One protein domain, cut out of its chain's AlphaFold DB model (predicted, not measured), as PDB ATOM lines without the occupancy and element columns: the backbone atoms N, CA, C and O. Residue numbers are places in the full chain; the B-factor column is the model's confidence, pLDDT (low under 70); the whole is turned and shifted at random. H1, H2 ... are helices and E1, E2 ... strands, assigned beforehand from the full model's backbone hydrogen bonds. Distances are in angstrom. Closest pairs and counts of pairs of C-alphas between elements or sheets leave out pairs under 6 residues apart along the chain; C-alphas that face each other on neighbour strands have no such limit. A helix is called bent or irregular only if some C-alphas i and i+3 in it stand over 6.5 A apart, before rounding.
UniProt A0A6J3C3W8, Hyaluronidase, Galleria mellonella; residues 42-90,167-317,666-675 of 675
ATOM      1  N   VAL A  42     -11.244 -52.670   3.666       90.69
ATOM      2  CA  VAL A  42      -9.807 -52.549   3.355       90.69
ATOM      3  C   VAL A  42      -9.625 -52.169   1.894       90.69
ATOM      4  O   VAL A  42     -10.195 -52.826   1.030       90.69
ATOM      5  N   TYR A  43      -8.846 -51.122   1.615       89.31
ATOM      6  CA  TYR A  43      -8.685 -50.549   0.271       89.31
ATOM      7  C   TYR A  43      -7.269 -50.760  -0.285       89.31
ATOM      8  O   TYR A  43      -6.291 -50.633   0.450       89.31
ATOM      9  N   TRP A  44      -7.151 -51.036  -1.588       89.00
ATOM     10  CA  TRP A  44      -5.877 -51.193  -2.298       89.00
ATOM     11  C   TRP A  44      -5.432 -49.886  -2.966       89.00
ATOM     12  O   TRP A  44      -6.038 -49.439  -3.936       89.00
ATOM     13  N   ASN A  45      -4.354 -49.280  -2.466       86.62
ATOM     14  CA  ASN A  45      -3.750 -48.052  -2.990       86.62
ATOM     15  C   ASN A  45      -2.236 -48.225  -3.214       86.62
ATOM     16  O   ASN A  45      -1.426 -47.362  -2.881       86.62
ATOM     17  N   VAL A  46      -1.862 -49.363  -3.800       85.81
ATOM     18  CA  VAL A  46      -0.502 -49.674  -4.266       85.81
ATOM     19  C   VAL A  46      -0.476 -49.530  -5.797       85.81
ATOM     20  O   VAL A  46      -1.440 -49.935  -6.446       85.81
ATOM     21  N   PRO A  47       0.577 -48.970  -6.424       83.31
ATOM     22  CA  PRO A  47       0.630 -48.753  -7.877       83.31
ATOM     23  C   PRO A  47       0.935 -50.030  -8.697       83.31
ATOM     24  O   PRO A  47       1.729 -50.004  -9.639       83.31
ATOM     25  N   THR A  48       0.298 -51.161  -8.373       84.19
ATOM     26  CA  THR A  48       0.548 -52.480  -8.989       84.19
ATOM     27  C   THR A  48       0.230 -52.580 -10.480       84.19
ATOM     28  O   THR A  48       0.745 -53.491 -11.129       84.19
ATOM     29  N   MET A  49      -0.445 -51.591 -11.081       80.31
ATOM     30  CA  MET A  49      -0.546 -51.468 -12.544       80.31
ATOM     31  C   MET A  49       0.836 -51.525 -13.227       80.31
ATOM     32  O   MET A  49       0.960 -52.065 -14.326       80.31
ATOM     33  N   GLN A  50       1.899 -51.044 -12.561       82.31
ATOM     34  CA  GLN A  50       3.279 -51.130 -13.055       82.31
ATOM     35  C   GLN A  50       3.787 -52.573 -13.224       82.31
ATOM     36  O   GLN A  50       4.778 -52.794 -13.917       82.31
ATOM     37  N   CYS A  51       3.150 -53.560 -12.595       82.19
ATOM     38  CA  CYS A  51       3.458 -54.981 -12.740       82.19
ATOM     39  C   CYS A  51       2.719 -55.633 -13.922       82.19
ATOM     40  O   CYS A  51       3.140 -56.689 -14.400       82.19
ATOM     41  N   LYS A  52       1.672 -54.990 -14.464       83.31
ATOM     42  CA  LYS A  52       0.878 -55.522 -15.582       83.31
ATOM     43  C   LYS A  52       1.683 -55.614 -16.883       83.31
ATOM     44  O   LYS A  52       1.664 -56.659 -17.527       83.31
ATOM     45  N   SER A  53       2.459 -54.582 -17.224       77.88
ATOM     46  CA  SER A  53       3.416 -54.625 -18.348       77.88
ATOM     47  C   SER A  53       4.503 -55.689 -18.148       77.88
ATOM     48  O   SER A  53       4.960 -56.311 -19.102       77.88
ATOM     49  N   LYS A  54       4.845 -55.983 -16.888       84.31
ATOM     50  CA  LYS A  54       5.776 -57.047 -16.479       84.31
ATOM     51  C   LYS A  54       5.141 -58.450 -16.467       84.31
ATOM     52  O   LYS A  54       5.777 -59.388 -15.999       84.31
ATOM     53  N   LYS A  55       3.906 -58.596 -16.974       86.62
ATOM     54  CA  LYS A  55       3.102 -59.838 -17.017       86.62
ATOM     55  C   LYS A  55       2.807 -60.450 -15.636       86.62
ATOM     56  O   LYS A  55       2.568 -61.647 -15.529       86.62
ATOM     57  N   ILE A  56       2.786 -59.622 -14.586       84.44
ATOM     58  CA  ILE A  56       2.481 -60.009 -13.200       84.44
ATOM     59  C   ILE A  56       1.216 -59.249 -12.762       84.44
ATOM     60  O   ILE A  56       1.318 -58.153 -12.202       84.44
ATOM     61  N   PRO A  57       0.011 -59.762 -13.072       85.00
ATOM     62  CA  PRO A  57      -1.238 -59.114 -12.695       85.00
ATOM     63  C   PRO A  57      -1.556 -59.312 -11.206       85.00
ATOM     64  O   PRO A  57      -1.354 -60.388 -10.638       85.00
ATOM     65  N   PHE A  58      -2.119 -58.277 -10.587       83.81
ATOM     66  CA  PHE A  58      -2.645 -58.314  -9.222       83.81
ATOM     67  C   PHE A  58      -4.167 -58.456  -9.279       83.81
ATOM     68  O   PHE A  58      -4.909 -57.533  -8.970       83.81
ATOM     69  N   GLU A  59      -4.634 -59.608  -9.755       82.38
ATOM     70  CA  GLU A  59      -6.056 -59.873  -9.989       82.38
ATOM     71  C   GLU A  59      -6.746 -60.575  -8.806       82.38
ATOM     72  O   GLU A  59      -6.134 -61.302  -8.014       82.38
ATOM     73  N   SER A  60      -8.059 -60.354  -8.721       83.31
ATOM     74  CA  SER A  60      -8.978 -60.955  -7.747       83.31
ATOM     75  C   SER A  60      -8.682 -60.670  -6.266       83.31
ATOM     76  O   SER A  60      -8.954 -61.517  -5.413       83.31
ATOM     77  N   LEU A  61      -8.133 -59.500  -5.906       85.88
ATOM     78  CA  LEU A  61      -7.843 -59.180  -4.495       85.88
ATOM     79  C   LEU A  61      -9.113 -59.127  -3.619       85.88
ATOM     80  O   LEU A  61      -9.062 -59.472  -2.433       85.88
ATOM     81  N   TYR A  62     -10.260 -58.771  -4.204       85.00
ATOM     82  CA  TYR A  62     -11.552 -58.782  -3.521       85.00
ATOM     83  C   TYR A  62     -12.066 -60.214  -3.311       85.00
ATOM     84  O   TYR A  62     -12.343 -60.628  -2.185       85.00
ATOM     85  N   GLU A  63     -12.101 -61.024  -4.366       87.25
ATOM     86  CA  GLU A  63     -12.604 -62.400  -4.334       87.25
ATOM     87  C   GLU A  63     -11.697 -63.312  -3.494       87.25
ATOM     88  O   GLU A  63     -12.191 -64.178  -2.766       87.25
ATOM     89  N   LYS A  64     -10.372 -63.099  -3.521       89.19
ATOM     90  CA  LYS A  64      -9.399 -63.821  -2.688       89.19
ATOM     91  C   LYS A  64      -9.417 -63.344  -1.231       89.19
ATOM     92  O   LYS A  64      -9.516 -64.186  -0.335       89.19
ATOM     93  N   PHE A  65      -9.382 -62.031  -0.970       90.56
ATOM     94  CA  PHE A  65      -9.022 -61.485   0.353       90.56
ATOM     95  C   PHE A  65      -9.954 -60.389   0.906       90.56
ATOM     96  O   PHE A  65      -9.663 -59.820   1.955       90.56
ATOM     97  N   GLY A  66     -11.065 -60.071   0.236       87.69
ATOM     98  CA  GLY A  66     -11.994 -59.009   0.647       87.69
ATOM     99  C   GLY A  66     -11.415 -57.590   0.542       87.69
ATOM    100  O   GLY A  66     -11.947 -56.664   1.149       87.69
ATOM    101  N   ILE A  67     -10.317 -57.411  -0.199       88.38
ATOM    102  CA  ILE A  67      -9.653 -56.116  -0.388       88.38
ATOM    103  C   ILE A  67     -10.322 -55.380  -1.557       88.38
ATOM    104  O   ILE A  67     -10.375 -55.888  -2.673       88.38
ATOM    105  N   LEU A  68     -10.820 -54.170  -1.308       83.50
ATOM    106  CA  LEU A  68     -11.446 -53.302  -2.302       83.50
ATOM    107  C   LEU A  68     -10.380 -52.708  -3.229       83.50
ATOM    108  O   LEU A  68      -9.590 -51.853  -2.826       83.50
ATOM    109  N   GLN A  69     -10.386 -53.148  -4.483       83.62
ATOM    110  CA  GLN A  69      -9.445 -52.750  -5.525       83.62
ATOM    111  C   GLN A  69     -10.179 -51.997  -6.641       83.62
ATOM    112  O   GLN A  69     -11.292 -52.374  -7.010       83.62
ATOM    113  N   ASN A  70      -9.565 -50.939  -7.175       72.25
ATOM    114  CA  ASN A  70     -10.083 -50.228  -8.347       72.25
ATOM    115  C   ASN A  70     -10.166 -51.153  -9.570       72.25
ATOM    116  O   ASN A  70      -9.313 -52.027  -9.768       72.25
ATOM    117  N   LYS A  71     -11.130 -50.895 -10.456       69.81
ATOM    118  CA  LYS A  71     -11.267 -51.611 -11.724       69.81
ATOM    119  C   LYS A  71      -9.957 -51.580 -12.525       69.81
ATOM    120  O   LYS A  71      -9.282 -50.551 -12.622       69.81
ATOM    121  N   ASN A  72      -9.619 -52.723 -13.124       75.94
ATOM    122  CA  ASN A  72      -8.419 -52.955 -13.939       75.94
ATOM    123  C   ASN A  72      -7.065 -52.741 -13.216       75.94
ATOM    124  O   ASN A  72      -6.058 -52.569 -13.902       75.94
ATOM    125  N   ASP A  73      -7.035 -52.749 -11.874       76.56
ATOM    126  CA  ASP A  73      -5.869 -52.390 -11.039       76.56
ATOM    127  C   ASP A  73      -5.337 -50.964 -11.304       76.56
ATOM    128  O   ASP A  73      -4.140 -50.676 -11.256       76.56
ATOM    129  N   SER A  74      -6.247 -50.040 -11.618       66.00
ATOM    130  CA  SER A  74      -5.915 -48.626 -11.794       66.00
ATOM    131  C   SER A  74      -5.536 -47.977 -10.453       66.00
ATOM    132  O   SER A  74      -6.215 -48.135  -9.445       66.00
ATOM    133  N   PHE A  75      -4.455 -47.193 -10.412       61.34
ATOM    134  CA  PHE A  75      -3.998 -46.547  -9.166       61.34
ATOM    135  C   PHE A  75      -4.948 -45.433  -8.670       61.34
ATOM    136  O   PHE A  75      -4.927 -45.046  -7.501       61.34
ATOM    137  N   ARG A  76      -5.802 -44.928  -9.566       60.16
ATOM    138  CA  ARG A  76      -6.891 -43.986  -9.293       60.16
ATOM    139  C   ARG A  76      -8.131 -44.501 -10.014       60.16
ATOM    140  O   ARG A  76      -8.073 -44.688 -11.227       60.16
ATOM    141  N   GLY A  77      -9.216 -44.734  -9.284       53.16
ATOM    142  CA  GLY A  77     -10.418 -45.363  -9.826       53.16
ATOM    143  C   GLY A  77     -11.614 -45.281  -8.880       53.16
ATOM    144  O   GLY A  77     -11.696 -44.401  -8.025       53.16
ATOM    145  N   GLU A  78     -12.563 -46.197  -9.048       59.25
ATOM    146  CA  GLU A  78     -13.888 -46.159  -8.421       59.25
ATOM    147  C   GLU A  78     -13.968 -46.784  -7.015       59.25
ATOM    148  O   GLU A  78     -15.070 -46.978  -6.503       59.25
ATOM    149  N   LYS A  79     -12.825 -47.095  -6.386       66.19
ATOM    150  CA  LYS A  79     -12.686 -47.455  -4.958       66.19
ATOM    151  C   LYS A  79     -11.778 -46.498  -4.189       66.19
ATOM    152  O   LYS A  79     -12.056 -46.246  -3.024       66.19
ATOM    153  N   ILE A  80     -10.711 -45.987  -4.808       62.44
ATOM    154  CA  ILE A  80      -9.772 -45.028  -4.212       62.44
ATOM    155  C   ILE A  80      -9.011 -44.231  -5.277       62.44
ATOM    156  O   ILE A  80      -8.623 -44.760  -6.321       62.44
ATOM    157  N   ALA A  81      -8.709 -42.969  -4.976       48.66
ATOM    158  CA  ALA A  81      -7.659 -42.215  -5.646       48.66
ATOM    159  C   ALA A  81      -6.907 -41.321  -4.648       48.66
ATOM    160  O   ALA A  81      -7.520 -40.591  -3.869       48.66
ATOM    161  N   ILE A  82      -5.573 -41.346  -4.717       47.28
ATOM    162  CA  ILE A  82      -4.698 -40.398  -4.015       47.28
ATOM    163  C   ILE A  82      -4.158 -39.360  -4.994       47.28
ATOM    164  O   ILE A  82      -3.578 -39.697  -6.036       47.28
ATOM    165  N   LEU A  83      -4.362 -38.088  -4.672       46.12
ATOM    166  CA  LEU A  83      -3.780 -36.976  -5.405       46.12
ATOM    167  C   LEU A  83      -2.454 -36.624  -4.728       46.12
ATOM    168  O   LEU A  83      -2.430 -36.133  -3.601       46.12
ATOM    169  N   TYR A  84      -1.350 -36.939  -5.406       47.06
ATOM    170  CA  TYR A  84      -0.027 -36.555  -4.935       47.06
ATOM    171  C   TYR A  84       0.198 -35.088  -5.281       47.06
ATOM    172  O   TYR A  84       0.189 -34.754  -6.462       47.06
ATOM    173  N   ASP A  85       0.363 -34.259  -4.249       47.38
ATOM    174  CA  ASP A  85       0.753 -32.850  -4.344       47.38
ATOM    175  C   ASP A  85      -0.029 -32.046  -5.418       47.38
ATOM    176  O   ASP A  85       0.563 -31.522  -6.363       47.38
ATOM    177  N   PRO A  86      -1.381 -32.028  -5.358       40.50
ATOM    178  CA  PRO A  86      -2.209 -31.516  -6.447       40.50
ATOM    179  C   PRO A  86      -2.235 -29.986  -6.518       40.50
ATOM    180  O   PRO A  86      -2.288 -29.301  -5.499       40.50
ATOM    181  N   GLY A  87      -2.315 -29.453  -7.738       46.88
ATOM    182  CA  GLY A  87      -2.317 -28.011  -7.975       46.88
ATOM    183  C   GLY A  87      -0.905 -27.437  -7.882       46.88
ATOM    184  O   GLY A  87       0.030 -27.997  -8.448       46.88
ATOM    185  N   LEU A  88      -0.755 -26.305  -7.191       53.78
ATOM    186  CA  LEU A  88       0.521 -25.599  -7.067       53.78
ATOM    187  C   LEU A  88       0.770 -25.144  -5.622       53.78
ATOM    188  O   LEU A  88       0.983 -23.962  -5.353       53.78
ATOM    189  N   PHE A  89       0.716 -26.087  -4.678       54.47
ATOM    190  CA  PHE A  89       0.934 -25.799  -3.259       54.47
ATOM    191  C   PHE A  89       2.304 -25.134  -3.001       54.47
ATOM    192  O   PHE A  89       3.317 -25.643  -3.500       54.47
ATOM    193  N   PRO A  90       2.363 -24.050  -2.204       68.19
ATOM    194  CA  PRO A  90       3.611 -23.411  -1.786       68.19
ATOM    195  C   PRO A  90       4.582 -24.381  -1.102       68.19
ATOM    196  O   PRO A  90       4.268 -24.956  -0.062       68.19
ATOM    197  N   ALA A 167     -18.209 -38.524  -2.486       69.94
ATOM    198  CA  ALA A 167     -16.899 -39.016  -2.084       69.94
ATOM    199  C   ALA A 167     -16.518 -38.570  -0.663       69.94
ATOM    200  O   ALA A 167     -16.785 -37.451  -0.226       69.94
ATOM    201  N   LEU A 168     -15.845 -39.471   0.047       86.50
ATOM    202  CA  LEU A 168     -15.218 -39.260   1.340       86.50
ATOM    203  C   LEU A 168     -13.864 -38.562   1.142       86.50
ATOM    204  O   LEU A 168     -12.821 -39.193   0.973       86.50
ATOM    205  N   TRP A 169     -13.893 -37.238   1.182       83.69
ATOM    206  CA  TRP A 169     -12.717 -36.377   1.156       83.69
ATOM    207  C   TRP A 169     -12.097 -36.150   2.539       83.69
ATOM    208  O   TRP A 169     -12.800 -36.117   3.558       83.69
ATOM    209  N   GLY A 170     -10.783 -35.933   2.536       90.56
ATOM    210  CA  GLY A 170      -9.931 -35.587   3.675       90.56
ATOM    211  C   GLY A 170      -8.457 -35.590   3.245       90.56
ATOM    212  O   GLY A 170      -8.140 -36.028   2.136       90.56
ATOM    213  N   TYR A 171      -7.559 -35.119   4.110       87.81
ATOM    214  CA  TYR A 171      -6.112 -35.149   3.858       87.81
ATOM    215  C   TYR A 171      -5.445 -36.358   4.517       87.81
ATOM    216  O   TYR A 171      -5.768 -36.712   5.652       87.81
ATOM    217  N   TYR A 172      -4.495 -36.970   3.809       87.19
ATOM    218  CA  TYR A 172      -3.612 -38.007   4.349       87.19
ATOM    219  C   TYR A 172      -2.777 -37.478   5.525       87.19
ATOM    220  O   TYR A 172      -2.424 -36.302   5.580       87.19
ATOM    221  N   GLY A 173      -2.433 -38.365   6.461       90.38
ATOM    222  CA  GLY A 173      -1.590 -38.067   7.618       90.38
ATOM    223  C   GLY A 173      -2.367 -37.474   8.792       90.38
ATOM    224  O   GLY A 173      -2.060 -37.805   9.935       90.38
ATOM    225  N   PHE A 174      -3.405 -36.681   8.515       94.62
ATOM    226  CA  PHE A 174      -4.190 -35.981   9.524       94.62
ATOM    227  C   PHE A 174      -5.316 -36.838  10.158       94.62
ATOM    228  O   PHE A 174      -5.967 -37.635   9.468       94.62
ATOM    229  N   PRO A 175      -5.620 -36.626  11.455       97.00
ATOM    230  CA  PRO A 175      -4.881 -35.783  12.398       97.00
ATOM    231  C   PRO A 175      -3.550 -36.424  12.807       97.00
ATOM    232  O   PRO A 175      -3.429 -37.649  12.893       97.00
ATOM    233  N   TYR A 176      -2.560 -35.578  13.086       95.56
ATOM    234  CA  TYR A 176      -1.278 -36.023  13.622       95.56
ATOM    235  C   TYR A 176      -1.376 -36.329  15.125       95.56
ATOM    236  O   TYR A 176      -2.378 -36.056  15.784       95.56
ATOM    237  N   CYS A 177      -0.324 -36.953  15.655       94.94
ATOM    238  CA  CYS A 177      -0.255 -37.422  17.043       94.94
ATOM    239  C   CYS A 177       1.194 -37.478  17.561       94.94
ATOM    240  O   CYS A 177       1.446 -37.206  18.730       94.94
ATOM    241  N   PHE A 178       2.155 -37.825  16.692       92.12
ATOM    242  CA  PHE A 178       3.591 -37.916  17.010       92.12
ATOM    243  C   PHE A 178       3.926 -38.817  18.220       92.12
ATOM    244  O   PHE A 178       4.944 -38.641  18.882       92.12
ATOM    245  N   ASN A 179       3.077 -39.816  18.482       91.25
ATOM    246  CA  ASN A 179       3.360 -40.900  19.420       91.25
ATOM    247  C   ASN A 179       4.400 -41.883  18.846       91.25
ATOM    248  O   ASN A 179       4.540 -42.013  17.621       91.25
ATOM    249  N   MET A 180       5.084 -42.605  19.741       89.69
ATOM    250  CA  MET A 180       6.223 -43.478  19.417       89.69
ATOM    251  C   MET A 180       7.340 -42.752  18.642       89.69
ATOM    252  O   MET A 180       7.865 -43.267  17.656       89.69
ATOM    253  N   ALA A 181       7.688 -41.542  19.091       82.00
ATOM    254  CA  ALA A 181       8.892 -40.836  18.656       82.00
ATOM    255  C   ALA A 181      10.135 -41.411  19.365       82.00
ATOM    256  O   ALA A 181      10.022 -41.993  20.442       82.00
ATOM    257  N   THR A 182      11.327 -41.221  18.796       69.38
ATOM    258  CA  THR A 182      12.588 -41.819  19.289       69.38
ATOM    259  C   THR A 182      13.044 -41.314  20.662       69.38
ATOM    260  O   THR A 182      13.831 -41.980  21.328       69.38
ATOM    261  N   ASN A 183      12.530 -40.167  21.114       66.50
ATOM    262  CA  ASN A 183      12.694 -39.636  22.473       66.50
ATOM    263  C   ASN A 183      11.477 -39.911  23.385       66.50
ATOM    264  O   ASN A 183      11.521 -39.630  24.581       66.50
ATOM    265  N   ASN A 184      10.376 -40.453  22.847       66.69
ATOM    266  CA  ASN A 184       9.120 -40.643  23.567       66.69
ATOM    267  C   ASN A 184       8.309 -41.833  23.017       66.69
ATOM    268  O   ASN A 184       7.397 -41.687  22.196       66.69
ATOM    269  N   HIS A 185       8.595 -43.024  23.545       83.94
ATOM    270  CA  HIS A 185       7.861 -44.263  23.261       83.94
ATOM    271  C   HIS A 185       6.499 -44.372  23.987       83.94
ATOM    272  O   HIS A 185       6.052 -45.472  24.322       83.94
ATOM    273  N   ALA A 186       5.823 -43.249  24.251       91.50
ATOM    274  CA  ALA A 186       4.455 -43.250  24.755       91.50
ATOM    275  C   ALA A 186       3.434 -43.617  23.662       91.50
ATOM    276  O   ALA A 186       3.610 -43.326  22.478       91.50
ATOM    277  N   GLU A 187       2.323 -44.228  24.082       95.06
ATOM    278  CA  GLU A 187       1.145 -44.461  23.236       95.06
ATOM    279  C   GLU A 187       0.318 -43.184  23.024       95.06
ATOM    280  O   GLU A 187      -0.270 -43.002  21.956       95.06
ATOM    281  N   SER A 188       0.285 -42.290  24.016       94.06
ATOM    282  CA  SER A 188      -0.345 -40.974  23.915       94.06
ATOM    283  C   SER A 188       0.367 -40.076  22.904       94.06
ATOM    284  O   SER A 188       1.586 -40.138  22.756       94.06
ATOM    285  N   CYS A 189      -0.397 -39.200  22.256       94.06
ATOM    286  CA  CYS A 189       0.149 -38.142  21.413       94.06
ATOM    287  C   CYS A 189       1.033 -37.176  22.218       94.06
ATOM    288  O   CYS A 189       0.864 -37.043  23.433       94.06
ATOM    289  N   ALA A 190       1.969 -36.503  21.545       92.06
ATOM    290  CA  ALA A 190       2.829 -35.509  22.181       92.06
ATOM    291  C   ALA A 190       1.998 -34.331  22.731       92.06
ATOM    292  O   ALA A 190       0.996 -33.944  22.137       92.06
ATOM    293  N   ASN A 191       2.415 -33.768  23.870       88.19
ATOM    294  CA  ASN A 191       1.529 -33.032  24.788       88.19
ATOM    295  C   ASN A 191       0.686 -31.900  24.169       88.19
ATOM    296  O   ASN A 191      -0.457 -31.734  24.576       88.19
ATOM    297  N   LYS A 192       1.223 -31.143  23.202       88.62
ATOM    298  CA  LYS A 192       0.504 -30.036  22.538       88.62
ATOM    299  C   LYS A 192      -0.416 -30.470  21.398       88.62
ATOM    300  O   LYS A 192      -1.360 -29.759  21.069       88.62
ATOM    301  N   VAL A 193      -0.169 -31.638  20.811       93.00
ATOM    302  CA  VAL A 193      -0.830 -32.080  19.575       93.00
ATOM    303  C   VAL A 193      -2.355 -32.168  19.717       93.00
ATOM    304  O   VAL A 193      -3.041 -31.791  18.770       93.00
ATOM    305  N   PRO A 194      -2.935 -32.582  20.866       94.38
ATOM    306  CA  PRO A 194      -4.380 -32.508  21.061       94.38
ATOM    307  C   PRO A 194      -4.938 -31.076  20.994       94.38
ATOM    308  O   PRO A 194      -5.967 -30.864  20.358       94.38
ATOM    309  N   GLU A 195      -4.252 -30.099  21.592       95.19
ATOM    310  CA  GLU A 195      -4.659 -28.682  21.626       95.19
ATOM    311  C   GLU A 195      -4.527 -28.029  20.237       95.19
ATOM    312  O   GLU A 195      -5.405 -27.287  19.787       95.19
ATOM    313  N   GLU A 196      -3.455 -28.366  19.517       93.00
ATOM    314  CA  GLU A 196      -3.200 -27.956  18.131       93.00
ATOM    315  C   GLU A 196      -4.240 -28.577  17.173       93.00
ATOM    316  O   GLU A 196      -4.821 -27.879  16.336       93.00
ATOM    317  N   ASN A 197      -4.569 -29.863  17.344       96.50
ATOM    318  CA  ASN A 197      -5.639 -30.528  16.598       96.50
ATOM    319  C   ASN A 197      -7.028 -29.944  16.921       96.50
ATOM    320  O   ASN A 197      -7.849 -29.828  16.012       96.50
ATOM    321  N   ASP A 198      -7.316 -29.565  18.170       95.44
ATOM    322  CA  ASP A 198      -8.599 -28.944  18.543       95.44
ATOM    323  C   ASP A 198      -8.736 -27.538  17.945       95.44
ATOM    324  O   ASP A 198      -9.780 -27.198  17.386       95.44
ATOM    325  N   SER A 199      -7.647 -26.766  17.933       91.19
ATOM    326  CA  SER A 199      -7.559 -25.487  17.208       91.19
ATOM    327  C   SER A 199      -7.751 -25.662  15.688       91.19
ATOM    328  O   SER A 199      -8.237 -24.767  14.998       91.19
ATOM    329  N   THR A 200      -7.451 -26.855  15.167       93.62
ATOM    330  CA  THR A 200      -7.604 -27.245  13.754       93.62
ATOM    331  C   THR A 200      -9.005 -27.814  13.434       93.62
ATOM    332  O   THR A 200      -9.226 -28.380  12.362       93.62
ATOM    333  N   TYR A 201     -10.010 -27.634  14.310       92.00
ATOM    334  CA  TYR A 201     -11.377 -28.151  14.097       92.00
ATOM    335  C   TYR A 201     -12.020 -27.727  12.768       92.00
ATOM    336  O   TYR A 201     -12.823 -28.468  12.190       92.00
ATOM    337  N   TRP A 202     -11.626 -26.573  12.226       92.81
ATOM    338  CA  TRP A 202     -12.032 -26.117  10.900       92.81
ATOM    339  C   TRP A 202     -11.802 -27.189   9.815       92.81
ATOM    340  O   TRP A 202     -12.675 -27.391   8.967       92.81
ATOM    341  N   LEU A 203     -10.709 -27.953   9.893       93.31
ATOM    342  CA  LEU A 203     -10.369 -29.020   8.950       93.31
ATOM    343  C   LEU A 203     -11.258 -30.256   9.145       93.31
ATOM    344  O   LEU A 203     -11.773 -30.820   8.173       93.31
ATOM    345  N   TRP A 204     -11.507 -30.654  10.396       94.06
ATOM    346  CA  TRP A 204     -12.365 -31.799  10.735       94.06
ATOM    347  C   TRP A 204     -13.835 -31.540  10.393       94.06
ATOM    348  O   TRP A 204     -14.547 -32.465  10.002       94.06
ATOM    349  N   SER A 205     -14.277 -30.282  10.499       91.75
ATOM    350  CA  SER A 205     -15.649 -29.855  10.203       91.75
ATOM    351  C   SER A 205     -16.007 -30.014   8.721       91.75
ATOM    352  O   SER A 205     -17.119 -30.437   8.386       91.75
ATOM    353  N   LYS A 206     -15.056 -29.724   7.819       91.50
ATOM    354  CA  LYS A 206     -15.235 -29.882   6.371       91.50
ATOM    355  C   LYS A 206     -14.867 -31.293   5.899       91.50
ATOM    356  O   LYS A 206     -15.438 -31.735   4.901       91.50
ATOM    357  N   SER A 207     -13.993 -32.010   6.607       93.12
ATOM    358  CA  SER A 207     -13.616 -33.395   6.291       93.12
ATOM    359  C   SER A 207     -14.797 -34.367   6.365       93.12
ATOM    360  O   SER A 207     -15.695 -34.260   7.201       93.12
ATOM    361  N   THR A 208     -14.775 -35.363   5.484       93.19
ATOM    362  CA  THR A 208     -15.787 -36.432   5.400       93.19
ATOM    363  C   THR A 208     -15.229 -37.822   5.705       93.19
ATOM    364  O   THR A 208     -16.011 -38.730   5.957       93.19
ATOM    365  N   ALA A 209     -13.903 -37.967   5.788       95.50
ATOM    366  CA  ALA A 209     -13.174 -39.077   6.408       95.50
ATOM    367  C   ALA A 209     -11.858 -38.551   7.016       95.50
ATOM    368  O   ALA A 209     -11.414 -37.463   6.650       95.50
ATOM    369  N   LEU A 210     -11.244 -39.307   7.934       97.56
ATOM    370  CA  LEU A 210      -9.905 -39.018   8.476       97.56
ATOM    371  C   LEU A 210      -8.920 -40.145   8.145       97.56
ATOM    372  O   LEU A 210      -9.283 -41.326   8.213       97.56
ATOM    373  N   TYR A 211      -7.675 -39.775   7.836       96.94
ATOM    374  CA  TYR A 211      -6.682 -40.643   7.195       96.94
ATOM    375  C   TYR A 211      -5.307 -40.631   7.909       96.94
ATOM    376  O   TYR A 211      -4.282 -40.400   7.259       96.94
ATOM    377  N   PRO A 212      -5.240 -40.883   9.234       97.75
ATOM    378  CA  PRO A 212      -3.985 -40.842   9.986       97.75
ATOM    379  C   PRO A 212      -3.004 -41.919   9.498       97.75
ATOM    380  O   PRO A 212      -3.388 -43.075   9.306       97.75
ATOM    381  N   SER A 213      -1.726 -41.572   9.329       96.88
ATOM    382  CA  SER A 213      -0.697 -42.544   8.925       96.88
ATOM    383  C   SER A 213      -0.214 -43.382  10.112       96.88
ATOM    384  O   SER A 213       0.215 -42.847  11.139       96.88
ATOM    385  N   VAL A 214      -0.248 -44.709   9.969       96.69
ATOM    386  CA  VAL A 214       0.182 -45.691  10.982       96.69
ATOM    387  C   VAL A 214       1.389 -46.524  10.521       96.69
ATOM    388  O   VAL A 214       1.559 -47.666  10.936       96.69
ATOM    389  N   TYR A 215       2.236 -45.958   9.654       94.31
ATOM    390  CA  TYR A 215       3.456 -46.617   9.171       94.31
ATOM    391  C   TYR A 215       4.440 -46.906  10.323       94.31
ATOM    392  O   TYR A 215       4.695 -46.042  11.167       94.31
ATOM    393  N   SER A 216       5.016 -48.111  10.334       90.62
ATOM    394  CA  SER A 216       5.868 -48.642  11.409       90.62
ATOM    395  C   SER A 216       7.369 -48.635  11.078       90.62
ATOM    396  O   SER A 216       7.758 -48.471   9.922       90.62
ATOM    397  N   SER A 217       8.208 -48.868  12.094       89.62
ATOM    398  CA  SER A 217       9.654 -49.153  11.986       89.62
ATOM    399  C   SER A 217       9.960 -50.557  12.540       89.62
ATOM    400  O   SER A 217       9.198 -51.038  13.383       89.62
ATOM    401  N   LYS A 218      11.041 -51.221  12.093       88.69
ATOM    402  CA  LYS A 218      11.496 -52.520  12.648       88.69
ATOM    403  C   LYS A 218      11.965 -52.436  14.100       88.69
ATOM    404  O   LYS A 218      12.049 -53.470  14.758       88.69
ATOM    405  N   GLU A 219      12.308 -51.243  14.577       87.62
ATOM    406  CA  GLU A 219      12.838 -51.023  15.929       87.62
ATOM    407  C   GLU A 219      11.746 -51.054  17.008       87.62
ATOM    408  O   GLU A 219      12.033 -51.254  18.188       87.62
ATOM    409  N   LEU A 220      10.478 -50.893  16.613       90.00
ATOM    410  CA  LEU A 220       9.345 -50.972  17.528       90.00
ATOM    411  C   LEU A 220       9.088 -52.427  17.931       90.00
ATOM    412  O   LEU A 220       8.840 -53.284  17.083       90.00
ATOM    413  N   THR A 221       9.043 -52.698  19.235       92.69
ATOM    414  CA  THR A 221       8.495 -53.968  19.728       92.69
ATOM    415  C   THR A 221       7.018 -54.101  19.360       92.69
ATOM    416  O   THR A 221       6.300 -53.111  19.207       92.69
ATOM    417  N   SER A 222       6.514 -55.332  19.328       92.06
ATOM    418  CA  SER A 222       5.100 -55.661  19.114       92.06
ATOM    419  C   SER A 222       4.119 -54.836  19.969       92.06
ATOM    420  O   SER A 222       3.052 -54.447  19.494       92.06
ATOM    421  N   SER A 223       4.487 -54.508  21.216       93.31
ATOM    422  CA  SER A 223       3.673 -53.656  22.098       93.31
ATOM    423  C   SER A 223       3.686 -52.183  21.667       93.31
ATOM    424  O   SER A 223       2.636 -51.540  21.624       93.31
ATOM    425  N   GLN A 224       4.852 -51.658  21.271       95.06
ATOM    426  CA  GLN A 224       4.994 -50.294  20.748       95.06
ATOM    427  C   GLN A 224       4.313 -50.126  19.384       95.06
ATOM    428  O   GLN A 224       3.687 -49.097  19.151       95.06
ATOM    429  N   LEU A 225       4.355 -51.138  18.510       95.44
ATOM    430  CA  LEU A 225       3.611 -51.164  17.248       95.44
ATOM    431  C   LEU A 225       2.097 -51.048  17.489       95.44
ATOM    432  O   LEU A 225       1.425 -50.215  16.878       95.44
ATOM    433  N   ALA A 226       1.564 -51.834  18.427       96.56
ATOM    434  CA  ALA A 226       0.162 -51.738  18.810       96.56
ATOM    435  C   ALA A 226      -0.164 -50.368  19.444       96.56
ATOM    436  O   ALA A 226      -1.189 -49.769  19.119       96.56
ATOM    437  N   GLY A 227       0.720 -49.823  20.289       96.12
ATOM    438  CA  GLY A 227       0.568 -48.487  20.878       96.12
ATOM    439  C   GLY A 227       0.597 -47.348  19.850       96.12
ATOM    440  O   GLY A 227      -0.230 -46.439  19.924       96.12
ATOM    441  N   LEU A 228       1.470 -47.425  18.836       96.75
ATOM    442  CA  LEU A 228       1.523 -46.485  17.708       96.75
ATOM    443  C   LEU A 228       0.146 -46.383  17.047       96.75
ATOM    444  O   LEU A 228      -0.419 -45.291  16.944       96.75
ATOM    445  N   ILE A 229      -0.416 -47.534  16.663       97.69
ATOM    446  CA  ILE A 229      -1.714 -47.632  15.989       97.69
ATOM    447  C   ILE A 229      -2.843 -47.152  16.913       97.69
ATOM    448  O   ILE A 229      -3.646 -46.312  16.503       97.69
ATOM    449  N   ARG A 230      -2.899 -47.637  18.166       97.69
ATOM    450  CA  ARG A 230      -3.947 -47.255  19.128       97.69
ATOM    451  C   ARG A 230      -3.989 -45.752  19.365       97.69
ATOM    452  O   ARG A 230      -5.067 -45.176  19.255       97.69
ATOM    453  N   GLY A 231      -2.852 -45.107  19.634       97.06
ATOM    454  CA  GLY A 231      -2.805 -43.666  19.893       97.06
ATOM    455  C   GLY A 231      -3.288 -42.828  18.709       97.06
ATOM    456  O   GLY A 231      -4.153 -41.969  18.876       97.06
ATOM    457  N   ARG A 232      -2.824 -43.139  17.491       98.25
ATOM    458  CA  ARG A 232      -3.205 -42.402  16.268       98.25
ATOM    459  C   ARG A 232      -4.682 -42.574  15.918       98.25
ATOM    460  O   ARG A 232      -5.351 -41.602  15.575       98.25
ATOM    461  N   VAL A 233      -5.228 -43.785  16.062       98.06
ATOM    462  CA  VAL A 233      -6.666 -44.021  15.842       98.06
ATOM    463  C   VAL A 233      -7.521 -43.436  16.972       98.06
ATOM    464  O   VAL A 233      -8.631 -42.975  16.713       98.06
ATOM    465  N   LYS A 234      -7.024 -43.408  18.215       97.81
ATOM    466  CA  LYS A 234      -7.697 -42.762  19.351       97.81
ATOM    467  C   LYS A 234      -7.819 -41.253  19.137       97.81
ATOM    468  O   LYS A 234      -8.904 -40.722  19.352       97.81
ATOM    469  N   GLU A 235      -6.772 -40.593  18.650       98.12
ATOM    470  CA  GLU A 235      -6.802 -39.158  18.343       98.12
ATOM    471  C   GLU A 235      -7.731 -38.841  17.163       98.12
ATOM    472  O   GLU A 235      -8.620 -37.997  17.280       98.12
ATOM    473  N   ALA A 236      -7.661 -39.617  16.076       97.81
ATOM    474  CA  ALA A 236      -8.636 -39.523  14.985       97.81
ATOM    475  C   ALA A 236     -10.083 -39.827  15.425       97.81
ATOM    476  O   ALA A 236     -11.034 -39.355  14.803       97.81
ATOM    477  N   ALA A 237     -10.285 -40.588  16.504       96.94
ATOM    478  CA  ALA A 237     -11.602 -40.804  17.096       96.94
ATOM    479  C   ALA A 237     -12.037 -39.705  18.076       96.94
ATOM    480  O   ALA A 237     -13.233 -39.622  18.351       96.94
ATOM    481  N   ARG A 238     -11.106 -38.883  18.578       97.44
ATOM    482  CA  ARG A 238     -11.367 -37.750  19.474       97.44
ATOM    483  C   ARG A 238     -11.879 -36.535  18.703       97.44
ATOM    484  O   ARG A 238     -12.892 -35.965  19.080       97.44
ATOM    485  N   VAL A 239     -11.205 -36.180  17.608       96.62
ATOM    486  CA  VAL A 239     -11.425 -34.898  16.905       96.62
ATOM    487  C   VAL A 239     -12.466 -34.954  15.783       96.62
ATOM    488  O   VAL A 239     -12.853 -33.925  15.229       96.62
ATOM    489  N   LYS A 240     -12.921 -36.152  15.399       94.12
ATOM    490  CA  LYS A 240     -13.820 -36.308  14.252       94.12
ATOM    491  C   LYS A 240     -15.232 -35.791  14.513       94.12
ATOM    492  O   LYS A 240     -15.820 -36.008  15.571       94.12
ATOM    493  N   ARG A 241     -15.849 -35.254  13.458       92.75
ATOM    494  CA  ARG A 241     -17.304 -35.071  13.391       92.75
ATOM    495  C   ARG A 241     -18.025 -36.424  13.539       92.75
ATOM    496  O   ARG A 241     -17.525 -37.463  13.098       92.75
ATOM    497  N   SER A 242     -19.216 -36.416  14.139       89.44
ATOM    498  CA  SER A 242     -20.049 -37.622  14.256       89.44
ATOM    499  C   SER A 242     -20.352 -38.238  12.880       89.44
ATOM    500  O   SER A 242     -20.458 -37.537  11.876       89.44
ATOM    501  N   GLY A 243     -20.453 -39.568  12.825       87.50
ATOM    502  CA  GLY A 243     -20.667 -40.334  11.590       87.50
ATOM    503  C   GLY A 243     -19.431 -40.525  10.696       87.50
ATOM    504  O   GLY A 243     -19.388 -41.516   9.964       87.50
ATOM    505  N   THR A 244     -18.416 -39.658  10.788       93.19
ATOM    506  CA  THR A 244     -17.191 -39.713   9.969       93.19
ATOM    507  C   THR A 244     -16.416 -41.033  10.183       93.19
ATOM    508  O   THR A 244     -16.151 -41.412  11.335       93.19
ATOM    509  N   PRO A 245     -16.039 -41.765   9.115       96.44
ATOM    510  CA  PRO A 245     -15.169 -42.934   9.203       96.44
ATOM    511  C   PRO A 245     -13.703 -42.533   9.425       96.44
ATOM    512  O   PRO A 245     -13.261 -41.454   9.029       96.44
ATOM    513  N   ILE A 246     -12.944 -43.431  10.051       97.62
ATOM    514  CA  ILE A 246     -11.487 -43.316  10.204       97.62
ATOM    515  C   ILE A 246     -10.878 -44.462   9.409       97.62
ATOM    516  O   ILE A 246     -11.230 -45.615   9.661       97.62
ATOM    517  N   LEU A 247      -9.991 -44.160   8.467       97.44
ATOM    518  CA  LEU A 247      -9.385 -45.144   7.571       97.44
ATOM    519  C   LEU A 247      -7.866 -44.928   7.567       97.44
ATOM    520  O   LEU A 247      -7.352 -44.195   6.723       97.44
ATOM    521  N   PRO A 248      -7.135 -45.500   8.543       98.25
ATOM    522  CA  PRO A 248      -5.711 -45.245   8.696       98.25
ATOM    523  C   PRO A 248      -4.908 -45.701   7.480       98.25
ATOM    524  O   PRO A 248      -5.216 -46.720   6.857       98.25
ATOM    525  N   TYR A 249      -3.853 -44.954   7.177       96.62
ATOM    526  CA  TYR A 249      -2.912 -45.291   6.118       96.62
ATOM    527  C   TYR A 249      -1.879 -46.293   6.631       96.62
ATOM    528  O   TYR A 249      -1.097 -45.991   7.533       96.62
ATOM    529  N   PHE A 250      -1.882 -47.487   6.047       96.56
ATOM    530  CA  PHE A 250      -1.046 -48.620   6.419       96.56
ATOM    531  C   PHE A 250      -0.126 -48.996   5.252       96.56
ATOM    532  O   PHE A 250      -0.580 -49.148   4.119       96.56
ATOM    533  N   TRP A 251       1.166 -49.177   5.520       94.31
ATOM    534  CA  TRP A 251       2.134 -49.670   4.539       94.31
ATOM    535  C   TRP A 251       2.515 -51.099   4.916       94.31
ATOM    536  O   TRP A 251       2.785 -51.396   6.076       94.31
ATOM    537  N   PHE A 252       2.575 -51.989   3.928       92.69
ATOM    538  CA  PHE A 252       2.975 -53.392   4.104       92.69
ATOM    539  C   PHE A 252       4.481 -53.582   4.387       92.69
ATOM    540  O   PHE A 252       4.982 -54.711   4.393       92.69
ATOM    541  N   ARG A 253       5.211 -52.482   4.609       92.69
ATOM    542  CA  ARG A 253       6.643 -52.425   4.905       92.69
ATOM    543  C   ARG A 253       6.902 -51.592   6.147       92.69
ATOM    544  O   ARG A 253       6.184 -50.632   6.418       92.69
ATOM    545  N   TYR A 254       7.982 -51.916   6.847       92.00
ATOM    546  CA  TYR A 254       8.577 -50.974   7.784       92.00
ATOM    547  C   TYR A 254       9.278 -49.867   6.979       92.00
ATOM    548  O   TYR A 254       9.894 -50.167   5.951       92.00
ATOM    549  N   ARG A 255       9.208 -48.615   7.447       84.06
ATOM    550  CA  ARG A 255       9.833 -47.437   6.806       84.06
ATOM    551  C   ARG A 255      11.313 -47.670   6.494       84.06
ATOM    552  O   ARG A 255      11.772 -47.391   5.395       84.06
ATOM    553  N   ASP A 256      12.003 -48.288   7.442       80.06
ATOM    554  CA  ASP A 256      13.422 -48.630   7.446       80.06
ATOM    555  C   ASP A 256      13.751 -49.959   6.717       80.06
ATOM    556  O   ASP A 256      14.840 -50.516   6.877       80.06
ATOM    557  N   GLY A 257      12.837 -50.541   5.922       80.75
ATOM    558  CA  GLY A 257      13.240 -51.531   4.910       80.75
ATOM    559  C   GLY A 257      12.203 -52.556   4.442       80.75
ATOM    560  O   GLY A 257      11.624 -52.424   3.364       80.75
ATOM    561  N   SER A 258      12.116 -53.702   5.126       91.00
ATOM    562  CA  SER A 258      11.485 -54.925   4.597       91.00
ATOM    563  C   SER A 258       9.954 -54.919   4.672       91.00
ATOM    564  O   SER A 258       9.357 -54.097   5.360       91.00
ATOM    565  N   TYR A 259       9.326 -55.904   4.024       94.94
ATOM    566  CA  TYR A 259       7.957 -56.324   4.338       94.94
ATOM    567  C   TYR A 259       7.773 -56.570   5.844       94.94
ATOM    568  O   TYR A 259       8.720 -57.026   6.500       94.94
ATOM    569  N   LEU A 260       6.569 -56.317   6.372       94.75
ATOM    570  CA  LEU A 260       6.225 -56.670   7.756       94.75
ATOM    571  C   LEU A 260       6.330 -58.185   7.970       94.75
ATOM    572  O   LEU A 260       5.850 -58.978   7.153       94.75
ATOM    573  N   LYS A 261       6.917 -58.591   9.100       94.19
ATOM    574  CA  LYS A 261       6.847 -59.978   9.576       94.19
ATOM    575  C   LYS A 261       5.387 -60.361   9.821       94.19
ATOM    576  O   LYS A 261       4.565 -59.508  10.148       94.19
ATOM    577  N   LYS A 262       5.076 -61.656   9.704       94.25
ATOM    578  CA  LYS A 262       3.716 -62.178   9.902       94.25
ATOM    579  C   LYS A 262       3.130 -61.767  11.257       94.25
ATOM    580  O   LYS A 262       1.982 -61.347  11.304       94.25
ATOM    581  N   ASP A 263       3.922 -61.858  12.320       94.19
ATOM    582  CA  ASP A 263       3.451 -61.602  13.683       94.19
ATOM    583  C   ASP A 263       3.131 -60.112  13.877       94.19
ATOM    584  O   ASP A 263       2.023 -59.770  14.283       94.19
ATOM    585  N   ASP A 264       4.045 -59.219  13.479       95.38
ATOM    586  CA  ASP A 264       3.839 -57.763  13.505       95.38
ATOM    587  C   ASP A 264       2.659 -57.328  12.619       95.38
ATOM    588  O   ASP A 264       1.902 -56.430  12.989       95.38
ATOM    589  N   LEU A 265       2.455 -57.990  11.474       96.75
ATOM    590  CA  LEU A 265       1.281 -57.784  10.630       96.75
ATOM    591  C   LEU A 265      -0.008 -58.219  11.342       96.75
ATOM    592  O   LEU A 265      -0.967 -57.452  11.371       96.75
ATOM    593  N   ASP A 266      -0.052 -59.419  11.926       95.69
ATOM    594  CA  ASP A 266      -1.232 -59.910  12.646       95.69
ATOM    595  C   ASP A 266      -1.553 -59.029  13.872       95.69
ATOM    596  O   ASP A 266      -2.725 -58.744  14.126       95.69
ATOM    597  N   ILE A 267      -0.533 -58.502  14.561       96.38
ATOM    598  CA  ILE A 267      -0.666 -57.488  15.622       96.38
ATOM    599  C   ILE A 267      -1.246 -56.181  15.071       96.38
ATOM    600  O   ILE A 267      -2.194 -55.642  15.649       96.38
ATOM    601  N   ALA A 268      -0.709 -55.659  13.965       96.94
ATOM    602  CA  ALA A 268      -1.168 -54.406  13.372       96.94
ATOM    603  C   ALA A 268      -2.625 -54.505  12.893       96.94
ATOM    604  O   ALA A 268      -3.444 -53.642  13.217       96.94
ATOM    605  N   LEU A 269      -2.973 -55.593  12.200       96.38
ATOM    606  CA  LEU A 269      -4.327 -55.867  11.724       96.38
ATOM    607  C   LEU A 269      -5.312 -56.079  12.880       96.38
ATOM    608  O   LEU A 269      -6.387 -55.479  12.868       96.38
ATOM    609  N   GLN A 270      -4.948 -56.857  13.911       95.38
ATOM    610  CA  GLN A 270      -5.805 -57.030  15.090       95.38
ATOM    611  C   GLN A 270      -6.010 -55.699  15.824       95.38
ATOM    612  O   GLN A 270      -7.123 -55.398  16.255       95.38
ATOM    613  N   THR A 271      -4.962 -54.877  15.940       96.50
ATOM    614  CA  THR A 271      -5.046 -53.567  16.598       96.50
ATOM    615  C   THR A 271      -5.948 -52.613  15.818       96.50
ATOM    616  O   THR A 271      -6.809 -51.972  16.417       96.50
ATOM    617  N   LEU A 272      -5.820 -52.559  14.486       95.94
ATOM    618  CA  LEU A 272      -6.726 -51.798  13.623       95.94
ATOM    619  C   LEU A 272      -8.175 -52.288  13.770       95.94
ATOM    620  O   LEU A 272      -9.066 -51.468  13.983       95.94
ATOM    621  N   TYR A 273      -8.415 -53.602  13.745       93.81
ATOM    622  CA  TYR A 273      -9.758 -54.181  13.854       93.81
ATOM    623  C   TYR A 273     -10.419 -53.972  15.229       93.81
ATOM    624  O   TYR A 273     -11.606 -53.660  15.289       93.81
ATOM    625  N   LYS A 274      -9.669 -54.088  16.337       93.12
ATOM    626  CA  LYS A 274     -10.163 -53.814  17.705       93.12
ATOM    627  C   LYS A 274     -10.364 -52.310  17.995       93.12
ATOM    628  O   LYS A 274     -10.958 -51.962  19.015       93.12
ATOM    629  N   SER A 275      -9.852 -51.414  17.148       93.19
ATOM    630  CA  SER A 275      -9.900 -49.960  17.361       93.19
ATOM    631  C   SER A 275     -11.216 -49.305  16.897       93.19
ATOM    632  O   SER A 275     -12.151 -49.962  16.450       93.19
ATOM    633  N   ASN A 276     -11.287 -47.969  16.970       92.19
ATOM    634  CA  ASN A 276     -12.381 -47.182  16.386       92.19
ATOM    635  C   ASN A 276     -12.230 -46.953  14.857       92.19
ATOM    636  O   ASN A 276     -12.998 -46.172  14.284       92.19
ATOM    637  N   ALA A 277     -11.249 -47.584  14.196       95.31
ATOM    638  CA  ALA A 277     -11.102 -47.549  12.743       95.31
ATOM    639  C   ALA A 277     -12.290 -48.234  12.042       95.31
ATOM    640  O   ALA A 277     -12.853 -49.208  12.531       95.31
ATOM    641  N   SER A 278     -12.673 -47.719  10.875       95.06
ATOM    642  CA  SER A 278     -13.774 -48.237  10.044       95.06
ATOM    643  C   SER A 278     -13.289 -49.211   8.959       95.06
ATOM    644  O   SER A 278     -14.034 -49.555   8.042       95.06
ATOM    645  N   GLY A 279     -12.013 -49.590   9.027       95.44
ATOM    646  CA  GLY A 279     -11.242 -50.112   7.909       95.44
ATOM    647  C   GLY A 279      -9.844 -49.491   7.867       95.44
ATOM    648  O   GLY A 279      -9.474 -48.756   8.781       95.44
ATOM    649  N   PHE A 280      -9.080 -49.751   6.806       97.50
ATOM    650  CA  PHE A 280      -7.776 -49.117   6.559       97.50
ATOM    651  C   PHE A 280      -7.411 -49.124   5.065       97.50
ATOM    652  O   PHE A 280      -8.047 -49.802   4.255       97.50
ATOM    653  N   ILE A 281      -6.386 -48.358   4.693       95.94
ATOM    654  CA  ILE A 281      -5.911 -48.232   3.310       95.94
ATOM    655  C   ILE A 281      -4.505 -48.820   3.215       95.94
ATOM    656  O   ILE A 281      -3.616 -48.398   3.952       95.94
ATOM    657  N   ILE A 282      -4.303 -49.777   2.307       97.00
ATOM    658  CA  ILE A 282      -2.988 -50.351   2.005       97.00
ATOM    659  C   ILE A 282      -2.304 -49.465   0.969       97.00
ATOM    660  O   ILE A 282      -2.716 -49.428  -0.190       97.00
ATOM    661  N   TRP A 283      -1.244 -48.782   1.377       94.06
ATOM    662  CA  TRP A 283      -0.388 -47.985   0.504       94.06
ATOM    663  C   TRP A 283       0.886 -48.738   0.111       94.06
ATOM    664  O   TRP A 283       1.306 -49.673   0.795       94.06
ATOM    665  N   GLY A 284       1.522 -48.301  -0.977       87.00
ATOM    666  CA  GLY A 284       2.892 -48.669  -1.325       87.00
ATOM    667  C   GLY A 284       3.500 -47.709  -2.345       87.00
ATOM    668  O   GLY A 284       2.785 -47.019  -3.074       87.00
ATOM    669  N   SER A 285       4.829 -47.669  -2.402       87.12
ATOM    670  CA  SER A 285       5.568 -46.778  -3.298       87.12
ATOM    671  C   SER A 285       5.594 -47.306  -4.739       87.12
ATOM    672  O   SER A 285       5.557 -48.514  -4.969       87.12
ATOM    673  N   SER A 286       5.776 -46.431  -5.734       79.44
ATOM    674  CA  SER A 286       6.211 -46.847  -7.082       79.44
ATOM    675  C   SER A 286       7.531 -47.629  -7.021       79.44
ATOM    676  O   SER A 286       7.711 -48.637  -7.708       79.44
ATOM    677  N   ASN A 287       8.422 -47.248  -6.102       86.00
ATOM    678  CA  ASN A 287       9.679 -47.946  -5.846       86.00
ATOM    679  C   ASN A 287       9.501 -49.350  -5.236       86.00
ATOM    680  O   ASN A 287      10.463 -50.120  -5.251       86.00
ATOM    681  N   ASP A 288       8.302 -49.728  -4.772       85.31
ATOM    682  CA  ASP A 288       7.986 -51.096  -4.334       85.31
ATOM    683  C   ASP A 288       7.621 -52.039  -5.494       85.31
ATOM    684  O   ASP A 288       7.573 -53.248  -5.287       85.31
ATOM    685  N   VAL A 289       7.381 -51.521  -6.707       87.31
ATOM    686  CA  VAL A 289       6.856 -52.284  -7.866       87.31
ATOM    687  C   VAL A 289       7.562 -51.983  -9.200       87.31
ATOM    688  O   VAL A 289       7.205 -52.520 -10.255       87.31
ATOM    689  N   ASN A 290       8.615 -51.159  -9.190       87.56
ATOM    690  CA  ASN A 290       9.287 -50.742 -10.422       87.56
ATOM    691  C   ASN A 290      10.091 -51.850 -11.144       87.56
ATOM    692  O   ASN A 290      10.347 -51.703 -12.335       87.56
ATOM    693  N   THR A 291      10.387 -53.004 -10.523       88.25
ATOM    694  CA  THR A 291      11.077 -54.146 -11.178       88.25
ATOM    695  C   THR A 291      10.284 -55.460 -11.126       88.25
ATOM    696  O   THR A 291       9.390 -55.628 -10.300       88.25
ATOM    697  N   VAL A 292      10.629 -56.414 -12.005       88.88
ATOM    698  CA  VAL A 292      10.007 -57.757 -12.078       88.88
ATOM    699  C   VAL A 292      10.141 -58.500 -10.744       88.88
ATOM    700  O   VAL A 292       9.149 -58.960 -10.188       88.88
ATOM    701  N   ASP A 293      11.358 -58.550 -10.195       92.88
ATOM    702  CA  ASP A 293      11.674 -59.171  -8.902       92.88
ATOM    703  C   ASP A 293      10.835 -58.593  -7.748       92.88
ATOM    704  O   ASP A 293      10.290 -59.340  -6.934       92.88
ATOM    705  N   LYS A 294      10.671 -57.265  -7.711       93.38
ATOM    706  CA  LYS A 294       9.841 -56.589  -6.709       93.38
ATOM    707  C   LYS A 294       8.360 -56.951  -6.848       93.38
ATOM    708  O   LYS A 294       7.741 -57.307  -5.849       93.38
ATOM    709  N   CYS A 295       7.823 -56.942  -8.072       90.06
ATOM    710  CA  CYS A 295       6.453 -57.378  -8.357       90.06
ATOM    711  C   CYS A 295       6.206 -58.835  -7.926       90.06
ATOM    712  O   CYS A 295       5.225 -59.098  -7.234       90.06
ATOM    713  N   LEU A 296       7.107 -59.770  -8.259       93.81
ATOM    714  CA  LEU A 296       7.000 -61.173  -7.835       93.81
ATOM    715  C   LEU A 296       7.054 -61.316  -6.308       93.81
ATOM    716  O   LEU A 296       6.246 -62.035  -5.722       93.81
ATOM    717  N   LYS A 297       7.968 -60.600  -5.638       95.44
ATOM    718  CA  LYS A 297       8.074 -60.606  -4.170       95.44
ATOM    719  C   LYS A 297       6.826 -60.037  -3.495       95.44
ATOM    720  O   LYS A 297       6.394 -60.600  -2.492       95.44
ATOM    721  N   LEU A 298       6.228 -58.979  -4.048       95.56
ATOM    722  CA  LEU A 298       4.974 -58.412  -3.544       95.56
ATOM    723  C   LEU A 298       3.804 -59.382  -3.751       95.56
ATOM    724  O   LEU A 298       3.066 -59.635  -2.805       95.56
ATOM    725  N   GLN A 299       3.661 -59.967  -4.945       94.81
ATOM    726  CA  GLN A 299       2.618 -60.955  -5.248       94.81
ATOM    727  C   GLN A 299       2.710 -62.151  -4.286       94.81
ATOM    728  O   GLN A 299       1.748 -62.462  -3.587       94.81
ATOM    729  N   ASN A 300       3.903 -62.735  -4.143       96.12
ATOM    730  CA  ASN A 300       4.164 -63.838  -3.222       96.12
ATOM    731  C   ASN A 300       3.895 -63.470  -1.746       96.12
ATOM    732  O   ASN A 300       3.393 -64.304  -0.992       96.12
ATOM    733  N   TYR A 301       4.194 -62.235  -1.325       97.00
ATOM    734  CA  TYR A 301       3.891 -61.749   0.027       97.00
ATOM    735  C   TYR A 301       2.385 -61.546   0.258       97.00
ATOM    736  O   TYR A 301       1.881 -61.893   1.328       97.00
ATOM    737  N   ILE A 302       1.640 -61.047  -0.735       95.94
ATOM    738  CA  ILE A 302       0.176 -60.968  -0.658       95.94
ATOM    739  C   ILE A 302      -0.417 -62.370  -0.543       95.94
ATOM    740  O   ILE A 302      -1.186 -62.616   0.380       95.94
ATOM    741  N   GLU A 303      -0.065 -63.291  -1.439       94.75
ATOM    742  CA  GLU A 303      -0.746 -64.587  -1.512       94.75
ATOM    743  C   GLU A 303      -0.455 -65.497  -0.311       94.75
ATOM    744  O   GLU A 303      -1.357 -66.202   0.139       94.75
ATOM    745  N   ASN A 304       0.752 -65.434   0.263       95.38
ATOM    746  CA  ASN A 304       1.164 -66.325   1.355       95.38
ATOM    747  C   ASN A 304       1.137 -65.687   2.756       95.38
ATOM    748  O   ASN A 304       1.188 -66.415   3.748       95.38
ATOM    749  N   VAL A 305       1.085 -64.352   2.870       96.19
ATOM    750  CA  VAL A 305       1.150 -63.650   4.168       96.19
ATOM    751  C   VAL A 305       0.012 -62.644   4.323       96.19
ATOM    752  O   VAL A 305      -0.860 -62.836   5.169       96.19
ATOM    753  N   MET A 306      -0.007 -61.576   3.520       96.25
ATOM    754  CA  MET A 306      -0.857 -60.418   3.812       96.25
ATOM    755  C   MET A 306      -2.330 -60.617   3.451       96.25
ATOM    756  O   MET A 306      -3.199 -60.307   4.262       96.25
ATOM    757  N   GLY A 307      -2.628 -61.171   2.278       95.12
ATOM    758  CA  GLY A 307      -3.993 -61.488   1.861       95.12
ATOM    759  C   GLY A 307      -4.702 -62.433   2.842       95.12
ATOM    760  O   GLY A 307      -5.771 -62.075   3.344       95.12
ATOM    761  N   PRO A 308      -4.110 -63.592   3.198       94.94
ATOM    762  CA  PRO A 308      -4.667 -64.500   4.203       94.94
ATOM    763  C   PRO A 308      -4.846 -63.872   5.593       94.94
ATOM    764  O   PRO A 308      -5.815 -64.193   6.279       94.94
ATOM    765  N   ALA A 309      -3.951 -62.972   6.019       94.94
ATOM    766  CA  ALA A 309      -4.086 -62.271   7.297       94.94
ATOM    767  C   ALA A 309      -5.249 -61.260   7.293       94.94
ATOM    768  O   ALA A 309      -5.995 -61.173   8.267       94.94
ATOM    769  N   ILE A 310      -5.453 -60.545   6.183       94.88
ATOM    770  CA  ILE A 310      -6.541 -59.569   6.018       94.88
ATOM    771  C   ILE A 310      -7.905 -60.260   5.870       94.88
ATOM    772  O   ILE A 310      -8.882 -59.812   6.470       94.88
ATOM    773  N   ALA A 311      -7.962 -61.392   5.161       92.19
ATOM    774  CA  ALA A 311      -9.183 -62.173   4.937       92.19
ATOM    775  C   ALA A 311      -9.887 -62.636   6.232       92.19
ATOM    776  O   ALA A 311     -11.079 -62.946   6.201       92.19
ATOM    777  N   LYS A 312      -9.181 -62.647   7.373       91.81
ATOM    778  CA  LYS A 312      -9.743 -62.884   8.715       91.81
ATOM    779  C   LYS A 312     -10.780 -61.829   9.136       91.81
ATOM    780  O   LYS A 312     -11.633 -62.134   9.961       91.81
ATOM    781  N   TYR A 313     -10.685 -60.610   8.595       89.69
ATOM    782  CA  TYR A 313     -11.416 -59.419   9.056       89.69
ATOM    783  C   TYR A 313     -12.352 -58.800   8.001       89.69
ATOM    784  O   TYR A 313     -13.238 -58.027   8.358       89.69
ATOM    785  N   THR A 314     -12.127 -59.088   6.715       85.31
ATOM    786  CA  THR A 314     -12.826 -58.478   5.561       85.31
ATOM    787  C   THR A 314     -13.877 -59.374   4.917       85.31
ATOM    788  O   THR A 314     -14.815 -58.874   4.301       85.31
ATOM    789  N   LYS A 315     -13.713 -60.694   5.025       80.50
ATOM    790  CA  LYS A 315     -14.733 -61.687   4.674       80.50
ATOM    791  C   LYS A 315     -15.517 -62.044   5.931       80.50
ATOM    792  O   LYS A 315     -14.940 -62.030   7.017       80.50
ATOM    793  N   ASP A 316     -16.779 -62.443   5.770       56.78
ATOM    794  CA  ASP A 316     -17.668 -62.885   6.857       56.78
ATOM    795  C   ASP A 316     -17.264 -64.257   7.438       56.78
ATOM    796  O   ASP A 316     -18.026 -65.226   7.458       56.78
ATOM    797  N   ASN A 317     -16.032 -64.347   7.939       46.66
ATOM    798  CA  ASN A 317     -15.629 -65.385   8.867       46.66
ATOM    799  C   ASN A 317     -16.392 -65.168  10.175       46.66
ATOM    800  O   ASN A 317     -16.178 -64.179  10.877       46.66
ATOM    801  N   PHE A 666       4.512 -28.337   1.112       35.56
ATOM    802  CA  PHE A 666       3.080 -28.644   1.178       35.56
ATOM    803  C   PHE A 666       2.729 -29.712   0.136       35.56
ATOM    804  O   PHE A 666       2.007 -29.473  -0.827       35.56
ATOM    805  N   ALA A 667       3.227 -30.929   0.350       31.11
ATOM    806  CA  ALA A 667       2.790 -32.129  -0.345       31.11
ATOM    807  C   ALA A 667       1.418 -32.552   0.213       31.11
ATOM    808  O   ALA A 667       1.269 -33.593   0.858       31.11
ATOM    809  N   THR A 668       0.415 -31.685   0.041       38.22
ATOM    810  CA  THR A 668      -0.886 -31.759   0.721       38.22
ATOM    811  C   THR A 668      -1.768 -32.819   0.062       38.22
ATOM    812  O   THR A 668      -2.669 -32.536  -0.726       38.22
ATOM    813  N   TYR A 669      -1.456 -34.079   0.359       39.75
ATOM    814  CA  TYR A 669      -2.054 -35.266  -0.245       39.75
ATOM    815  C   TYR A 669      -3.558 -35.370   0.044       39.75
ATOM    816  O   TYR A 669      -3.988 -35.802   1.119       39.75
ATOM    817  N   LEU A 670      -4.359 -34.966  -0.942       32.31
ATOM    818  CA  LEU A 670      -5.817 -34.964  -0.901       32.31
ATOM    819  C   LEU A 670      -6.362 -36.319  -1.384       32.31
ATOM    820  O   LEU A 670      -5.937 -36.829  -2.428       32.31
ATOM    821  N   LEU A 671      -7.300 -36.906  -0.634       45.19
ATOM    822  CA  LEU A 671      -7.795 -38.261  -0.895       45.19
ATOM    823  C   LEU A 671      -9.260 -38.323  -1.336       45.19
ATOM    824  O   LEU A 671     -10.109 -37.606  -0.809       45.19
ATOM    825  N   ILE A 672      -9.544 -39.273  -2.230       35.03
ATOM    826  CA  ILE A 672     -10.874 -39.670  -2.691       35.03
ATOM    827  C   ILE A 672     -11.122 -41.141  -2.327       35.03
ATOM    828  O   ILE A 672     -10.379 -42.022  -2.760       35.03
ATOM    829  N   LEU A 673     -12.227 -41.413  -1.633       33.25
ATOM    830  CA  LEU A 673     -12.912 -42.716  -1.613       33.25
ATOM    831  C   LEU A 673     -14.399 -42.498  -1.950       33.25
ATOM    832  O   LEU A 673     -14.923 -41.444  -1.602       33.25
ATOM    833  N   PRO A 674     -15.127 -43.450  -2.555       26.09
ATOM    834  CA  PRO A 674     -16.590 -43.426  -2.582       26.09
ATOM    835  C   PRO A 674     -17.199 -43.807  -1.219       26.09
ATOM    836  O   PRO A 674     -16.535 -44.421  -0.377       26.09
ATOM    837  N   LEU A 675     -18.478 -43.460  -1.035       29.48
ATOM    838  CA  LEU A 675     -19.338 -43.858   0.097       29.48
ATOM    839  C   LEU A 675     -19.591 -45.382   0.176       29.48
ATOM    840  O   LEU A 675     -19.758 -46.026  -0.878       29.48
TER     841      LEU A 675
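AT A GLANCE: This is residues 42 to 90, 167 to 317 and 666 to 675 of the 675 residues of the protein "Hyaluronidase" of Galleria mellonella (UniProt A0A6J3C3W8). A small parallel sheet, E1, E5 and E4, sits in the middle, with the helices H2, H6 and H7b on one side of it and a second, antiparallel sheet, E2, E6 and E3, on the other, in which E2 and E6 are modelled with low confidence, at mean pLDDT 47 and 34. H5, H6 and the arm H7b form a row of helices; H3 and H4 sit at one end of the longest axis, H1 and the arm H7a towards the other. The printed part has 210 residues with seven named helices and six named strands, in the order E1, H1, H2, E2, E3, H3, H4, H5, E4, H6, E5, H7, E6. The sheets run E1, E5, E4 and E2, E6, E3; the class is mixed, helices and strands, with under half of the residues in named elements. The whole is compact, with a radius of gyration of the C-alphas of 16.8 A, and rounded, spanning 50 by 39 by 37 A.

HOW THE PARTS SIT: E1, residues 42 to 45, is the parallel neighbour of the inner strand E5, residues 279 to 283, at 20 degrees; N 45 and O 282 are within hydrogen-bond range at 2.8 A. E5 is also parallel to E4, residues 249 to 251, at 48 degrees, with N 283 and O 250 at 2.8 A. E4, H6, residues 262 to 274, and E5 make a strand-helix-strand unit, two parallel neighbour strands with a helix between, its crossover right-handed. H6 only grazes this sheet, with residues 268 to 273. H5, residues 222 to 239, touches H6 with residues 222 to 230 alone, at a shallow tilt of 26 degrees, the same way; the closest C-alphas, of Ala 226 and Thr 271, are 5.9 A apart. H7, residues 292 to 314, was assigned as one helix by its hydrogen bonds but is bent: C-alphas 304 and 307 are 7.1 A apart, and its arms H7a, residues 292 to 304, and H7b, residues 307 to 314, stand at a steep tilt of 49 degrees. H7b touches H6 at a shallow tilt of 12 degrees, the same way, closest at the C-alphas of Asp 266 and Ala 309, 6.5 A. H2, residues 61 to 65, touches H7b, with the C-alphas of Phe 65 and Ala 311 closest at 4.6 A. H1, residues 49 to 52, is close to H7a but not clearly touching; the closest C-alphas, of Cys 51 and Cys 295, are 5.8 A apart. H3, residues 193 to 199, only just touches H5, with 3 pairs of C-alphas within 8 A; those of Asp 198 and Val 239 are closest at 6.8 A. H4, residues 201 to 206, and H3 meet only through their link. In the other sheet E6, residues 670 to 674, is antiparallel to E2, residues 81 to 83, with N 81 and O 672 at 2.9 A, and to E3, residues 167 to 173, with N 168 and O 673 at 2.7 A. H4 only grazes that sheet, with residues 203 to 206. Every O i to N i+4 pair is within hydrogen-bond range in H2, H3, H5, H6 and H7a, against 1 of 2 in H4 and 2 of 4 in H7b; H1 is too short for such a pair.

IN THESE COORDINATES: E1 begins at C-alpha 42, (-9.807, -52.549, 3.355). E3 is 18.1 A long from first to last C-alpha, H5 26.6 A, H6 18.0 A, H7a 18.2 A, E5 13.3 A and E6 13.8 A. H5 begins at C-alpha 222, (5.100, -55.661, 19.114), and E6 ends at C-alpha 674, (-16.590, -43.426, -2.582).

THE WHOLE: The C-alphas farthest apart, of Lys 55 and Glu 195, are 50.2 A apart. Residues 91 to 166 and 318 to 665 are not printed; the gaps between C-alphas are 25.8 A and 41.9 A. Of the links printed whole, H2 to E2, E3 to H3 and H4 to H5 are long. Mean pLDDT of the printed part is 84.9; 34 residues are under 70, among them 74 to 90 and 666 to 675.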